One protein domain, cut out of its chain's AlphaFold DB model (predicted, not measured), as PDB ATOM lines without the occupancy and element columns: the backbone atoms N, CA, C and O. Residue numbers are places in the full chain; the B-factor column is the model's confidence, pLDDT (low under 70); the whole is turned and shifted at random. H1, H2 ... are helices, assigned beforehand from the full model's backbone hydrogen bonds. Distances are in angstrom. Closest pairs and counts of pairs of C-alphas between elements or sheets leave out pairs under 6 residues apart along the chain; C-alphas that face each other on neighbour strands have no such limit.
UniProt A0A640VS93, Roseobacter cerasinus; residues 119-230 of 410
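Overview. This is residues 119 to 230 of the 410 residues of a protein of Roseobacter cerasinus (UniProt A0A640VS93). Two long helices, H2 and H4, run roughly opposite ways along the length of a loose, open frame, with short H1 bridging one end from near the beginning of H2 to the last turns of H4. H3 crosses H2 with residues 177 to 185 and meets H4 at its last residues, while residues 156 to 164 and 166 to 172 stick out. The printed part has 112 residues with four named helices, H1 to H4 in chain order, and no named strand; the class is all helix. The whole is loose and elongated, with a radius of gyration of the C-alphas of 17.7 A and spans of 57 by 35 by 22 A.

Arrangement. H1, residues 119 to 129, and H2, residues 131 to 155, are close but not clearly touching, at a steep tilt of 65 degrees; their closest C-alphas, Val 128 and Ala 134, are 5.7 A apart. H4, residues 198 to 228, touches H1 with residues 221 to 228 alone, opposite ways at a steep tilt of 38 degrees, the closest C-alphas being Ala 120 and Ala 225 at 5.3 A. H3, residues 167 to 185, touches H2 opposite ways at a steep tilt of 55 degrees, closest at the C-alphas of Ala 148 and Ala 181, 5.1 A. H3 touches H4 with residues 184 to 185 alone, about perpendicular at 76 degrees, closest at the C-alphas of Thr 185 and Gly 211, 4.9 A. The helix packing is mostly crossed, with 0 of these 3 touching pairs at a shallow tilt. H2 and H4 are near each other, and H1 and H3 are apart. In H1, H2, H3 and H4 every O i to N i+4 pair is within hydrogen-bond range.

Along the chain. H1 begins at C-alpha 119 (15.159, -25.057, 5.620) and measures 15.2 A. H2 measures 35.8 A, H3 27.5 A and H4 45.0 A, from C-alpha 198 (-11.232, -47.807, 38.191) to C-alpha 228 (10.238, -19.844, 10.160).

Size, cuts and confidence. The C-alphas farthest apart, Pro 159 and Ile 230, are 57.2 A apart. The printed part has no cut; the links H2 to H3 and H3 to H4 are long, and H1 to H2 is tight. Mean pLDDT of the printed part is 73.1, with residues 154 to 176, 178, 186 to 187 and 189 to 196 under 70.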
ATOM      1  N   VAL A 119      15.050 -25.815   4.360       77.75
ATOM      2  CA  VAL A 119      15.159 -25.057   5.620       77.75
ATOM      3  C   VAL A 119      14.174 -25.581   6.667       77.75
ATOM      4  O   VAL A 119      14.555 -25.822   7.818       77.75
ATOM      5  N   ALA A 120      12.919 -25.836   6.280       80.00
ATOM      6  CA  ALA A 120      11.910 -26.380   7.190       80.00
ATOM      7  C   ALA A 120      12.313 -27.762   7.740       80.00
ATOM      8  O   ALA A 120      12.211 -28.009   8.945       80.00
ATOM      9  N   ILE A 121      12.801 -28.663   6.880       83.62
ATOM     10  CA  ILE A 121      13.242 -30.006   7.282       83.62
ATOM     11  C   ILE A 121      14.490 -29.934   8.167       83.62
ATOM     12  O   ILE A 121      14.538 -30.629   9.184       83.62
ATOM     13  N   ASN A 122      15.464 -29.083   7.834       84.88
ATOM     14  CA  ASN A 122      16.668 -28.890   8.645       84.88
ATOM     15  C   ASN A 122      16.319 -28.361  10.039       84.88
ATOM     16  O   ASN A 122      16.754 -28.936  11.035       84.88
ATOM     17  N   THR A 123      15.428 -27.372  10.126       82.88
ATOM     18  CA  THR A 123      14.940 -26.832  11.404       82.88
ATOM     19  C   THR A 123      14.259 -27.909  12.254       82.88
ATOM     20  O   THR A 123      14.515 -28.025  13.457       82.88
ATOM     21  N   ILE A 124      13.404 -28.743  11.645       84.56
ATOM     22  CA  ILE A 124      12.755 -29.867  12.339       84.56
ATOM     23  C   ILE A 124      13.802 -30.873  12.819       84.56
ATOM     24  O   ILE A 124      13.736 -31.315  13.965       84.56
ATOM     25  N   SER A 125      14.763 -31.225  11.966       84.62
ATOM     26  CA  SER A 125      15.844 -32.155  12.290       84.62
ATOM     27  C   SER A 125      16.641 -31.657  13.496       84.62
ATOM     28  O   SER A 125      16.717 -32.348  14.512       84.62
ATOM     29  N   GLU A 126      17.145 -30.424  13.455       84.88
ATOM     30  CA  GLU A 126      17.903 -29.824  14.556       84.88
ATOM     31  C   GLU A 126      17.092 -29.761  15.854       84.88
ATOM     32  O   GLU A 126      17.601 -30.099  16.926       84.88
ATOM     33  N   THR A 127      15.805 -29.418  15.762       82.62
ATOM     34  CA  THR A 127      14.913 -29.366  16.926       82.62
ATOM     35  C   THR A 127      14.677 -30.756  17.525       82.62
ATOM     36  O   THR A 127      14.728 -30.926  18.742       82.62
ATOM     37  N   VAL A 128      14.440 -31.777  16.694       80.69
ATOM     38  CA  VAL A 128      14.178 -33.159  17.136       80.69
ATOM     39  C   VAL A 128      15.438 -33.820  17.700       80.69
ATOM     40  O   VAL A 128      15.357 -34.527  18.707       80.69
ATOM     41  N   PHE A 129      16.598 -33.581  17.084       84.88
ATOM     42  CA  PHE A 129      17.884 -34.130  17.517       84.88
ATOM     43  C   PHE A 129      18.557 -33.319  18.630       84.88
ATOM     44  O   PHE A 129      19.569 -33.764  19.182       84.88
ATOM     45  N   GLN A 130      17.984 -32.183  19.040       88.56
ATOM     46  CA  GLN A 130      18.435 -31.458  20.221       88.56
ATOM     47  C   GLN A 130      18.435 -32.403  21.443       88.56
ATOM     48  O   GLN A 130      17.412 -33.034  21.721       88.56
ATOM     49  N   PRO A 131      19.523 -32.493  22.238       89.44
ATOM     50  CA  PRO A 131      19.665 -33.511  23.287       89.44
ATOM     51  C   PRO A 131      18.498 -33.581  24.278       89.44
ATOM     52  O   PRO A 131      18.139 -34.661  24.742       89.44
ATOM     53  N   THR A 132      17.901 -32.437  24.611       83.06
ATOM     54  CA  THR A 132      16.751 -32.352  25.518       83.06
ATOM     55  C   THR A 132      15.488 -32.936  24.886       83.06
ATOM     56  O   THR A 132      14.824 -33.771  25.502       83.06
ATOM     57  N   VAL A 133      15.181 -32.538  23.648       81.38
ATOM     58  CA  VAL A 133      13.998 -32.990  22.903       81.38
ATOM     59  C   VAL A 133      14.133 -34.468  22.545       81.38
ATOM     60  O   VAL A 133      13.236 -35.253  22.843       81.38
ATOM     61  N   ALA A 134      15.292 -34.883  22.032       84.88
ATOM     62  CA  ALA A 134      15.591 -36.274  21.712       84.88
ATOM     63  C   ALA A 134      15.421 -37.193  22.934       84.88
ATOM     64  O   ALA A 134      14.786 -38.243  22.836       84.88
ATOM     65  N   ARG A 135      15.922 -36.794  24.115       86.88
ATOM     66  CA  ARG A 135      15.720 -37.554  25.364       86.88
ATOM     67  C   ARG A 135      14.244 -37.664  25.740       86.88
ATOM     68  O   ARG A 135      13.825 -38.740  26.161       86.88
ATOM     69  N   ALA A 136      13.465 -36.595  25.583       81.25
ATOM     70  CA  ALA A 136      12.029 -36.616  25.855       81.25
ATOM     71  C   ALA A 136      11.280 -37.554  24.894       81.25
ATOM     72  O   ALA A 136      10.465 -38.362  25.341       81.25
ATOM     73  N   ILE A 137      11.611 -37.517  23.598       80.69
ATOM     74  CA  ILE A 137      11.048 -38.415  22.579       80.69
ATOM     75  C   ILE A 137      11.412 -39.871  22.885       80.69
ATOM     76  O   ILE A 137      10.535 -40.732  22.892       80.69
ATOM     77  N   ILE A 138      12.679 -40.163  23.194       86.94
ATOM     78  CA  ILE A 138      13.129 -41.516  23.549       86.94
ATOM     79  C   ILE A 138      12.407 -42.012  24.806       86.94
ATOM     80  O   ILE A 138      11.889 -43.127  24.808       86.94
ATOM     81  N   LEU A 139      12.324 -41.193  25.857       84.88
ATOM     82  CA  LEU A 139      11.607 -41.539  27.087       84.88
ATOM     83  C   LEU A 139      10.130 -41.840  26.804       84.88
ATOM     84  O   LEU A 139       9.590 -42.816  27.327       84.88
ATOM     85  N   PHE A 140       9.492 -41.046  25.945       78.25
ATOM     86  CA  PHE A 140       8.118 -41.268  25.518       78.25
ATOM     87  C   PHE A 140       7.963 -42.582  24.742       78.25
ATOM     88  O   PHE A 140       7.091 -43.388  25.062       78.25
ATOM     89  N   LEU A 141       8.817 -42.855  23.753       82.25
ATOM     90  CA  LEU A 141       8.790 -44.110  22.993       82.25
ATOM     91  C   LEU A 141       9.046 -45.334  23.889       82.25
ATOM     92  O   LEU A 141       8.390 -46.362  23.725       82.25
ATOM     93  N   LEU A 142       9.934 -45.217  24.879       86.00
ATOM     94  CA  LEU A 142      10.166 -46.264  25.874       86.00
ATOM     95  C   LEU A 142       8.935 -46.487  26.758       86.00
ATOM     96  O   LEU A 142       8.525 -47.632  26.943       86.00
ATOM     97  N   LEU A 143       8.296 -45.422  27.252       80.12
ATOM     98  CA  LEU A 143       7.049 -45.517  28.018       80.12
ATOM     99  C   LEU A 143       5.941 -46.206  27.206       80.12
ATOM    100  O   LEU A 143       5.202 -47.040  27.734       80.12
ATOM    101  N   ASN A 144       5.861 -45.908  25.910       76.25
ATOM    102  CA  ASN A 144       4.934 -46.547  24.979       76.25
ATOM    103  C   ASN A 144       5.194 -48.036  24.815       76.25
ATOM    104  O   ASN A 144       4.269 -48.842  24.922       76.25
ATOM    105  N   LEU A 145       6.454 -48.407  24.597       82.12
ATOM    106  CA  LEU A 145       6.855 -49.798  24.457       82.12
ATOM    107  C   LEU A 145       6.577 -50.586  25.744       82.12
ATOM    108  O   LEU A 145       6.047 -51.696  25.683       82.12
ATOM    109  N   VAL A 146       6.867 -49.994  26.907       84.44
ATOM    110  CA  VAL A 146       6.549 -50.573  28.218       84.44
ATOM    111  C   VAL A 146       5.040 -50.741  28.378       84.44
ATOM    112  O   VAL A 146       4.588 -51.814  28.766       84.44
ATOM    113  N   THR A 147       4.240 -49.738  28.016       75.25
ATOM    114  CA  THR A 147       2.771 -49.811  28.090       75.25
ATOM    115  C   THR A 147       2.214 -50.903  27.172       75.25
ATOM    116  O   THR A 147       1.376 -51.697  27.599       75.25
ATOM    117  N   ALA A 148       2.721 -51.012  25.940       73.62
ATOM    118  CA  ALA A 148       2.363 -52.080  25.006       73.62
ATOM    119  C   ALA A 148       2.727 -53.468  25.558       73.62
ATOM    120  O   ALA A 148       1.946 -54.418  25.458       73.62
ATOM    121  N   PHE A 149       3.904 -53.586  26.177       81.69
ATOM    122  CA  PHE A 149       4.351 -54.818  26.815       81.69
ATOM    123  C   PHE A 149       3.466 -55.198  28.008       81.69
ATOM    124  O   PHE A 149       3.068 -56.357  28.121       81.69
ATOM    125  N   LEU A 150       3.106 -54.233  28.859       76.75
ATOM    126  CA  LEU A 150       2.214 -54.435  30.002       76.75
ATOM    127  C   LEU A 150       0.807 -54.849  29.560       76.75
ATOM    128  O   LEU A 150       0.267 -55.810  30.100       76.75
ATOM    129  N   LEU A 151       0.243 -54.194  28.540       70.88
ATOM    130  CA  LEU A 151      -1.034 -54.576  27.926       70.88
ATOM    131  C   LEU A 151      -1.006 -56.026  27.435       70.88
ATOM    132  O   LEU A 151      -1.905 -56.813  27.734       70.88
ATOM    133  N   ARG A 152       0.065 -56.402  26.730       71.75
ATOM    134  CA  ARG A 152       0.270 -57.768  26.244       71.75
ATOM    135  C   ARG A 152       0.412 -58.775  27.388       71.75
ATOM    136  O   ARG A 152      -0.103 -59.883  27.283       71.75
ATOM    137  N   ALA A 153       1.127 -58.429  28.458       73.19
ATOM    138  CA  ALA A 153       1.307 -59.297  29.622       73.19
ATOM    139  C   ALA A 153      -0.003 -59.489  30.404       73.19
ATOM    140  O   ALA A 153      -0.333 -60.612  30.787       73.19
ATOM    141  N   LEU A 154      -0.777 -58.415  30.579       69.19
ATOM    142  CA  LEU A 154      -2.067 -58.437  31.261       69.19
ATOM    143  C   LEU A 154      -3.103 -59.262  30.485       69.19
ATOM    144  O   LEU A 154      -3.798 -60.081  31.081       69.19
ATOM    145  N   MET A 155      -3.174 -59.103  29.160       62.00
ATOM    146  CA  MET A 155      -4.146 -59.831  28.333       62.00
ATOM    147  C   MET A 155      -3.772 -61.292  28.075       62.00
ATOM    148  O   MET A 155      -4.663 -62.117  27.953       62.00
ATOM    149  N   ARG A 156      -2.483 -61.662  28.108       63.59
ATOM    150  CA  ARG A 156      -2.059 -63.080  28.108       63.59
ATOM    151  C   ARG A 156      -2.553 -63.877  29.318       63.59
ATOM    152  O   ARG A 156      -2.488 -65.099  29.298       63.59
ATOM    153  N   SER A 157      -2.978 -63.190  30.377       54.47
ATOM    154  CA  SER A 157      -3.523 -63.808  31.590       54.47
ATOM    155  C   SER A 157      -5.043 -64.022  31.511       54.47
ATOM    156  O   SER A 157      -5.629 -64.556  32.451       54.47
ATOM    157  N   LEU A 158      -5.689 -63.608  30.414       48.09
ATOM    158  CA  LEU A 158      -7.070 -63.970  30.104       48.09
ATOM    159  C   LEU A 158      -7.056 -65.316  29.356       48.09
ATOM    160  O   LEU A 158      -6.298 -65.450  28.397       48.09
ATOM    161  N   PRO A 159      -7.839 -66.327  29.780       44.81
ATOM    162  CA  PRO A 159      -7.958 -67.579  29.044       44.81
ATOM    163  C   PRO A 159      -8.582 -67.287  27.677       44.81
ATOM    164  O   PRO A 159      -9.763 -66.944  27.596       44.81
ATOM    165  N   ASP A 160      -7.779 -67.365  26.618       50.06
ATOM    166  CA  ASP A 160      -8.249 -67.163  25.251       50.06
ATOM    167  C   ASP A 160      -9.228 -68.279  24.872       50.06
ATOM    168  O   ASP A 160      -8.894 -69.463  24.870       50.06
ATOM    169  N   GLY A 161     -10.440 -67.869  24.515       43.97
ATOM    170  CA  GLY A 161     -11.335 -68.624  23.653       43.97
ATOM    171  C   GLY A 161     -11.406 -67.937  22.297       43.97
ATOM    172  O   GLY A 161     -12.464 -67.429  21.950       43.97
ATOM    173  N   LEU A 162     -10.286 -67.849  21.576       47.06
ATOM    174  CA  LEU A 162     -10.261 -67.554  20.142       47.06
ATOM    175  C   LEU A 162      -9.128 -68.359  19.501       47.06
ATOM    176  O   LEU A 162      -7.944 -68.123  19.737       47.06
ATOM    177  N   ASP A 163      -9.560 -69.360  18.745       47.16
ATOM    178  CA  ASP A 163      -8.785 -70.466  18.210       47.16
ATOM    179  C   ASP A 163      -7.772 -70.081  17.117       47.16
ATOM    180  O   ASP A 163      -7.999 -69.213  16.275       47.16
ATOM    181  N   ASP A 164      -6.674 -70.839  17.135       52.72
ATOM    182  CA  ASP A 164      -5.785 -71.212  16.030       52.72
ATOM    183  C   ASP A 164      -5.173 -70.104  15.156       52.72
ATOM    184  O   ASP A 164      -5.635 -69.777  14.061       52.72
ATOM    185  N   HIS A 165      -4.022 -69.592  15.593       49.09
ATOM    186  CA  HIS A 165      -3.171 -68.720  14.795       49.09
ATOM    187  C   HIS A 165      -1.694 -69.134  14.930       49.09
ATOM    188  O   HIS A 165      -1.051 -68.860  15.943       49.09
ATOM    189  N   GLY A 166      -1.142 -69.768  13.883       53.28
ATOM    190  CA  GLY A 166       0.293 -70.070  13.735       53.28
ATOM    191  C   GLY A 166       1.210 -68.830  13.789       53.28
ATOM    192  O   GLY A 166       0.771 -67.722  14.103       53.28
ATOM    193  N   GLU A 167       2.504 -68.972  13.461       51.16
ATOM    194  CA  GLU A 167       3.512 -67.894  13.614       51.16
ATOM    195  C   GLU A 167       3.086 -66.537  13.007       51.16
ATOM    196  O   GLU A 167       3.333 -65.482  13.596       51.16
ATOM    197  N   VAL A 168       2.348 -66.565  11.892       49.25
ATOM    198  CA  VAL A 168       1.818 -65.381  11.192       49.25
ATOM    199  C   VAL A 168       0.725 -64.650  11.989       49.25
ATOM    200  O   VAL A 168       0.666 -63.419  11.976       49.25
ATOM    201  N   GLY A 169      -0.136 -65.362  12.720       55.47
ATOM    202  CA  GLY A 169      -1.177 -64.725  13.531       55.47
ATOM    203  C   GLY A 169      -0.662 -64.241  14.892       55.47
ATOM    204  O   GLY A 169      -1.129 -63.222  15.399       55.47
ATOM    205  N   ARG A 170       0.414 -64.848  15.417       56.94
ATOM    206  CA  ARG A 170       1.148 -64.324  16.584       56.94
ATOM    207  C   ARG A 170       1.853 -62.996  16.273       56.94
ATOM    208  O   ARG A 170       1.890 -62.109  17.130       56.94
ATOM    209  N   PHE A 171       2.363 -62.841  15.046       53.59
ATOM    210  CA  PHE A 171       2.910 -61.577  14.537       53.59
ATOM    211  C   PHE A 171       1.814 -60.509  14.390       53.59
ATOM    212  O   PHE A 171       1.966 -59.415  14.935       53.59
ATOM    213  N   ARG A 172       0.670 -60.848  13.774       57.97
ATOM    214  CA  ARG A 172      -0.489 -59.939  13.645       57.97
ATOM    215  C   ARG A 172      -1.080 -59.493  14.987       57.97
ATOM    216  O   ARG A 172      -1.414 -58.324  15.143       57.97
ATOM    217  N   ALA A 173      -1.160 -60.384  15.974       63.22
ATOM    218  CA  ALA A 173      -1.592 -60.013  17.320       63.22
ATOM    219  C   ALA A 173      -0.585 -59.061  17.989       63.22
ATOM    220  O   ALA A 173      -0.967 -58.082  18.623       63.22
ATOM    221  N   SER A 174       0.722 -59.300  17.812       64.44
ATOM    222  CA  SER A 174       1.754 -58.433  18.395       64.44
ATOM    223  C   SER A 174       1.771 -57.021  17.803       64.44
ATOM    224  O   SER A 174       1.941 -56.056  18.549       64.44
ATOM    225  N   THR A 175       1.541 -56.885  16.495       65.44
ATOM    226  CA  THR A 175       1.478 -55.583  15.822       65.44
ATOM    227  C   THR A 175       0.199 -54.829  16.183       65.44
ATOM    228  O   THR A 175       0.252 -53.616  16.374       65.44
ATOM    229  N   ALA A 176      -0.923 -55.531  16.377       69.25
ATOM    230  CA  ALA A 176      -2.180 -54.940  16.833       69.25
ATOM    231  C   ALA A 176      -2.065 -54.312  18.233       69.25
ATOM    232  O   ALA A 176      -2.492 -53.176  18.425       69.25
ATOM    233  N   TYR A 177      -1.423 -54.991  19.192       71.00
ATOM    234  CA  TYR A 177      -1.210 -54.431  20.534       71.00
ATOM    235  C   TYR A 177      -0.273 -53.224  20.535       71.00
ATOM    236  O   TYR A 177      -0.472 -52.285  21.305       71.00
ATOM    237  N   MET A 178       0.743 -53.229  19.668       68.56
ATOM    238  CA  MET A 178       1.647 -52.090  19.521       68.56
ATOM    239  C   MET A 178       0.912 -50.878  18.941       68.56
ATOM    240  O   MET A 178       1.031 -49.777  19.473       68.56
ATOM    241  N   LEU A 179       0.098 -51.093  17.905       70.81
ATOM    242  CA  LEU A 179      -0.731 -50.050  17.306       70.81
ATOM    243  C   LEU A 179      -1.781 -49.524  18.295       70.81
ATOM    244  O   LEU A 179      -2.019 -48.321  18.361       70.81
ATOM    245  N   GLU A 180      -2.370 -50.401  19.109       72.12
ATOM    246  CA  GLU A 180      -3.319 -50.007  20.146       72.12
ATOM    247  C   GLU A 180      -2.662 -49.189  21.264       72.12
ATOM    248  O   GLU A 180      -3.248 -48.202  21.711       72.12
ATOM    249  N   ALA A 181      -1.452 -49.553  21.691       71.69
ATOM    250  CA  ALA A 181      -0.697 -48.758  22.649       71.69
ATOM    251  C   ALA A 181      -0.412 -47.363  22.080       71.69
ATOM    252  O   ALA A 181      -0.811 -46.385  22.696       71.69
ATOM    253  N   VAL A 182       0.153 -47.274  20.869       74.06
ATOM    254  CA  VAL A 182       0.432 -45.995  20.190       74.06
ATOM    255  C   VAL A 182      -0.827 -45.143  20.040       74.06
ATOM    256  O   VAL A 182      -0.786 -43.939  20.277       74.06
ATOM    257  N   ALA A 183      -1.971 -45.735  19.694       73.75
ATOM    258  CA  ALA A 183      -3.223 -44.995  19.559       73.75
ATOM    259  C   ALA A 183      -3.726 -44.441  20.905       73.75
ATOM    260  O   ALA A 183      -4.238 -43.325  20.959       73.75
ATOM    261  N   ARG A 184      -3.562 -45.192  22.000       71.19
ATOM    262  CA  ARG A 184      -3.972 -44.768  23.352       71.19
ATOM    263  C   ARG A 184      -3.061 -43.689  23.931       71.19
ATOM    264  O   ARG A 184      -3.522 -42.825  24.665       71.19
ATOM    265  N   THR A 185      -1.778 -43.723  23.606       73.38
ATOM    266  CA  THR A 185      -0.764 -42.838  24.192       73.38
ATOM    267  C   THR A 185      -0.401 -41.632  23.337       73.38
ATOM    268  O   THR A 185       0.220 -40.710  23.847       73.38
ATOM    269  N   SER A 186      -0.788 -41.607  22.063       69.75
ATOM    270  CA  SER A 186      -0.767 -40.399  21.222       69.75
ATOM    271  C   SER A 186      -2.026 -39.540  21.402       69.75
ATOM    272  O   SER A 186      -2.134 -38.464  20.815       69.75
ATOM    273  N   GLY A 187      -2.988 -40.012  22.207       68.56
ATOM    274  CA  GLY A 187      -4.286 -39.367  22.411       68.56
ATOM    275  C   GLY A 187      -5.264 -39.529  21.239       68.56
ATOM    276  O   GLY A 187      -6.340 -38.940  21.272       68.56
ATOM    277  N   LEU A 188      -4.920 -40.324  20.215       70.88
ATOM    278  CA  LEU A 188      -5.772 -40.582  19.043       70.88
ATOM    279  C   LEU A 188      -7.000 -41.442  19.376       70.88
ATOM    280  O   LEU A 188      -8.057 -41.293  18.765       70.88
ATOM    281  N   LYS A 189      -6.869 -42.355  20.340       68.19
ATOM    282  CA  LYS A 189      -7.970 -43.151  20.882       68.19
ATOM    283  C   LYS A 189      -8.442 -42.455  22.158       68.19
ATOM    284  O   LYS A 189      -7.734 -42.469  23.161       68.19
ATOM    285  N   GLY A 190      -9.606 -41.804  22.097       60.12
ATOM    286  CA  GLY A 190     -10.237 -41.190  23.269       60.12
ATOM    287  C   GLY A 190     -10.522 -42.206  24.385       60.12
ATOM    288  O   GLY A 190     -10.393 -43.414  24.187       60.12
ATOM    289  N   VAL A 191     -10.930 -41.715  25.559       62.59
ATOM    290  CA  VAL A 191     -11.248 -42.561  26.725       62.59
ATOM    291  C   VAL A 191     -12.430 -43.475  26.387       62.59
ATOM    292  O   VAL A 191     -13.532 -42.986  26.143       62.59
ATOM    293  N   GLY A 192     -12.206 -44.790  26.356       64.12
ATOM    294  CA  GLY A 192     -13.233 -45.782  26.019       64.12
ATOM    295  C   GLY A 192     -13.430 -46.846  27.102       64.12
ATOM    296  O   GLY A 192     -12.814 -46.811  28.162       64.12
ATOM    297  N   ASP A 193     -14.257 -47.855  26.819       61.81
ATOM    298  CA  ASP A 193     -14.541 -48.965  27.750       61.81
ATOM    299  C   ASP A 193     -13.445 -50.051  27.777       61.81
ATOM    300  O   ASP A 193     -13.685 -51.194  28.174       61.81
ATOM    301  N   GLY A 194     -12.225 -49.712  27.345       60.31
ATOM    302  CA  GLY A 194     -11.121 -50.663  27.211       60.31
ATOM    303  C   GLY A 194     -10.697 -51.284  28.542       60.31
ATOM    304  O   GLY A 194     -10.435 -52.485  28.606       60.31
ATOM    305  N   PHE A 195     -10.675 -50.490  29.615       65.62
ATOM    306  CA  PHE A 195     -10.393 -50.971  30.964       65.62
ATOM    307  C   PHE A 195     -11.643 -50.939  31.846       65.62
ATOM    308  O   PHE A 195     -12.286 -49.906  32.037       65.62
ATOM    309  N   ARG A 196     -11.966 -52.087  32.452       69.62
ATOM    310  CA  ARG A 196     -13.119 -52.226  33.360       69.62
ATOM    311  C   ARG A 196     -12.824 -51.777  34.797       69.62
ATOM    312  O   ARG A 196     -13.755 -51.523  35.553       69.62
ATOM    313  N   THR A 197     -11.551 -51.672  35.188       79.81
ATOM    314  CA  THR A 197     -11.138 -51.288  36.547       79.81
ATOM    315  C   THR A 197     -11.018 -49.770  36.697       79.81
ATOM    316  O   THR A 197     -10.584 -49.080  35.777       79.81
ATOM    317  N   LEU A 198     -11.352 -49.241  37.883       77.25
ATOM    318  CA  LEU A 198     -11.232 -47.807  38.191       77.25
ATOM    319  C   LEU A 198      -9.797 -47.295  37.970       77.25
ATOM    320  O   LEU A 198      -9.598 -46.249  37.359       77.25
ATOM    321  N   LEU A 199      -8.802 -48.074  38.411       74.00
ATOM    322  CA  LEU A 199      -7.385 -47.754  38.234       74.00
ATOM    323  C   LEU A 199      -6.985 -47.692  36.748       74.00
ATOM    324  O   LEU A 199      -6.257 -46.787  36.351       74.00
ATOM    325  N   GLY A 200      -7.496 -48.611  35.920       74.50
ATOM    326  CA  GLY A 200      -7.242 -48.615  34.478       74.50
ATOM    327  C   GLY A 200      -7.861 -47.411  33.765       74.50
ATOM    328  O   GLY A 200      -7.223 -46.837  32.888       74.50
ATOM    329  N   LYS A 201      -9.049 -46.964  34.196       76.50
ATOM    330  CA  LYS A 201      -9.700 -45.758  33.654       76.50
ATOM    331  C   LYS A 201      -8.933 -44.475  33.975       76.50
ATOM    332  O   LYS A 201      -8.776 -43.632  33.099       76.50
ATOM    333  N   VAL A 202      -8.430 -44.328  35.204       79.62
ATOM    334  CA  VAL A 202      -7.600 -43.168  35.587       79.62
ATOM    335  C   VAL A 202      -6.298 -43.152  34.787       79.62
ATOM    336  O   VAL A 202      -5.911 -42.110  34.264       79.62
ATOM    337  N   PHE A 203      -5.652 -44.310  34.635       75.69
ATOM    338  CA  PHE A 203      -4.459 -44.441  33.803       75.69
ATOM    339  C   PHE A 203      -4.732 -44.062  32.336       75.69
ATOM    340  O   PHE A 203      -3.969 -43.297  31.752       75.69
ATOM    341  N   GLU A 204      -5.842 -44.527  31.758       74.00
ATOM    342  CA  GLU A 204      -6.257 -44.192  30.388       74.00
ATOM    343  C   GLU A 204      -6.496 -42.685  30.203       74.00
ATOM    344  O   GLU A 204      -6.041 -42.117  29.212       74.00
ATOM    345  N   MET A 205      -7.117 -42.011  31.179       77.88
ATOM    346  CA  MET A 205      -7.289 -40.552  31.156       77.88
ATOM    347  C   MET A 205      -5.952 -39.805  31.204       77.88
ATOM    348  O   MET A 205      -5.746 -38.876  30.427       77.88
ATOM    349  N   VAL A 206      -5.029 -40.209  32.085       78.75
ATOM    350  CA  VAL A 206      -3.705 -39.571  32.193       78.75
ATOM    351  C   VAL A 206      -2.913 -39.747  30.899       78.75
ATOM    352  O   VAL A 206      -2.355 -38.776  30.389       78.75
ATOM    353  N   MET A 207      -2.903 -40.954  30.329       74.75
ATOM    354  CA  MET A 207      -2.205 -41.222  29.069       74.75
ATOM    355  C   MET A 207      -2.822 -40.468  27.892       74.75
ATOM    356  O   MET A 207      -2.079 -39.954  27.059       74.75
ATOM    357  N   ALA A 208      -4.150 -40.340  27.843       76.31
ATOM    358  CA  ALA A 208      -4.817 -39.530  26.830       76.31
ATOM    359  C   ALA A 208      -4.412 -38.049  26.944       76.31
ATOM    360  O   ALA A 208      -4.030 -37.440  25.947       76.31
ATOM    361  N   VAL A 209      -4.403 -37.471  28.152       81.31
ATOM    362  CA  VAL A 209      -3.983 -36.073  28.369       81.31
ATOM    363  C   VAL A 209      -2.516 -35.860  27.990       81.31
ATOM    364  O   VAL A 209      -2.210 -34.948  27.224       81.31
ATOM    365  N   VAL A 210      -1.606 -36.716  28.461       77.06
ATOM    366  CA  VAL A 210      -0.173 -36.620  28.128       77.06
ATOM    367  C   VAL A 210       0.051 -36.797  26.624       77.06
ATOM    368  O   VAL A 210       0.807 -36.039  26.021       77.06
ATOM    369  N   GLY A 211      -0.647 -37.749  26.003       75.75
ATOM    370  CA  GLY A 211      -0.573 -38.005  24.571       75.75
ATOM    371  C   GLY A 211      -1.051 -36.837  23.725       75.75
ATOM    372  O   GLY A 211      -0.354 -36.419  22.806       75.75
ATOM    373  N   THR A 212      -2.206 -36.260  24.068       79.62
ATOM    374  CA  THR A 212      -2.720 -35.070  23.375       79.62
ATOM    375  C   THR A 212      -1.778 -33.876  23.518       79.62
ATOM    376  O   THR A 212      -1.517 -33.200  22.525       79.62
ATOM    377  N   ALA A 213      -1.210 -33.644  24.707       80.31
ATOM    378  CA  ALA A 213      -0.257 -32.560  24.933       80.31
ATOM    379  C   ALA A 213       1.025 -32.726  24.100       80.31
ATOM    380  O   ALA A 213       1.486 -31.767  23.483       80.31
ATOM    381  N   LEU A 214       1.577 -33.940  24.029       76.00
ATOM    382  CA  LEU A 214       2.758 -34.237  23.212       76.00
ATOM    383  C   LEU A 214       2.469 -34.101  21.715       76.00
ATOM    384  O   LEU A 214       3.251 -33.484  20.995       76.00
ATOM    385  N   SER A 215       1.331 -34.618  21.252       78.00
ATOM    386  CA  SER A 215       0.896 -34.466  19.861       78.00
ATOM    387  C   SER A 215       0.720 -32.989  19.483       78.00
ATOM    388  O   SER A 215       1.175 -32.570  18.419       78.00
ATOM    389  N   ALA A 216       0.136 -32.175  20.370       84.06
ATOM    390  CA  ALA A 216       0.004 -30.731  20.176       84.06
ATOM    391  C   ALA A 216       1.364 -30.014  20.151       84.06
ATOM    392  O   ALA A 216       1.567 -29.118  19.336       84.06
ATOM    393  N   MET A 217       2.310 -30.424  21.002       80.56
ATOM    394  CA  MET A 217       3.672 -29.885  21.006       80.56
ATOM    395  C   MET A 217       4.396 -30.174  19.688       80.56
ATOM    396  O   MET A 217       4.972 -29.261  19.105       80.56
ATOM    397  N   ILE A 218       4.343 -31.418  19.198       78.56
ATOM    398  CA  ILE A 218       4.960 -31.799  17.918       78.56
ATOM    399  C   ILE A 218       4.345 -30.988  16.777       78.56
ATOM    400  O   ILE A 218       5.077 -30.431  15.962       78.56
ATOM    401  N   LEU A 219       3.012 -30.867  16.748       84.44
ATOM    402  CA  LEU A 219       2.327 -30.041  15.755       84.44
ATOM    403  C   LEU A 219       2.789 -28.579  15.830       84.44
ATOM    404  O   LEU A 219       3.083 -27.990  14.798       84.44
ATOM    405  N   GLY A 220       2.922 -28.022  17.036       86.00
ATOM    406  CA  GLY A 220       3.424 -26.665  17.251       86.00
ATOM    407  C   GLY A 220       4.854 -26.461  16.746       86.00
ATOM    408  O   GLY A 220       5.127 -25.453  16.101       86.00
ATOM    409  N   VAL A 221       5.751 -27.428  16.974       83.44
ATOM    410  CA  VAL A 221       7.128 -27.402  16.449       83.44
ATOM    411  C   VAL A 221       7.126 -27.419  14.923       83.44
ATOM    412  O   VAL A 221       7.804 -26.602  14.307       83.44
ATOM    413  N   ILE A 222       6.329 -28.300  14.313       83.81
ATOM    414  CA  ILE A 222       6.197 -28.378  12.854       83.81
ATOM    415  C   ILE A 222       5.683 -27.041  12.313       83.81
ATOM    416  O   ILE A 222       6.313 -26.455  11.439       83.81
ATOM    417  N   THR A 223       4.583 -26.511  12.857       86.00
ATOM    418  CA  THR A 223       4.033 -25.217  12.431       86.00
ATOM    419  C   THR A 223       5.058 -24.093  12.573       86.00
ATOM    420  O   THR A 223       5.213 -23.309  11.645       86.00
ATOM    421  N   SER A 224       5.791 -24.034  13.687       84.94
ATOM    422  CA  SER A 224       6.832 -23.025  13.901       84.94
ATOM    423  C   SER A 224       7.968 -23.137  12.887       84.94
ATOM    424  O   SER A 224       8.430 -22.109  12.403       84.94
ATOM    425  N   ALA A 225       8.410 -24.351  12.551       83.31
ATOM    426  CA  ALA A 225       9.465 -24.566  11.563       83.31
ATOM    427  C   ALA A 225       9.023 -24.131  10.160       83.31
ATOM    428  O   ALA A 225       9.767 -23.455   9.460       83.31
ATOM    429  N   PHE A 226       7.785 -24.446   9.772       81.88
ATOM    430  CA  PHE A 226       7.232 -24.002   8.492       81.88
ATOM    431  C   PHE A 226       7.045 -22.486   8.427       81.88
ATOM    432  O   PHE A 226       7.338 -21.899   7.395       81.88
ATOM    433  N   VAL A 227       6.583 -21.853   9.510       83.31
ATOM    434  CA  VAL A 227       6.474 -20.386   9.580       83.31
ATOM    435  C   VAL A 227       7.855 -19.733   9.529       83.31
ATOM    436  O   VAL A 227       8.011 -18.726   8.849       83.31
ATOM    437  N   GLY A 228       8.853 -20.316  10.199       75.69
ATOM    438  CA  GLY A 228      10.238 -19.844  10.160       75.69
ATOM    439  C   GLY A 228      10.893 -19.985   8.785       75.69
ATOM    440  O   GLY A 228      11.681 -19.134   8.405       75.69
ATOM    441  N   ALA A 229      10.516 -21.002   8.009       76.75
ATOM    442  CA  ALA A 229      11.043 -21.230   6.665       76.75
ATOM    443  C   ALA A 229      10.420 -20.333   5.576       76.75
ATOM    444  O   ALA A 229      10.800 -20.431   4.409       76.75
ATOM    445  N   ILE A 230       9.438 -19.484   5.911       73.62
ATOM    446  CA  ILE A 230       8.849 -18.548   4.946       73.62
ATOM    447  C   ILE A 230       9.811 -17.381   4.739       73.62
ATOM    448  O   ILE A 230       9.991 -16.546   5.624       73.62
TER     449      ILE A 230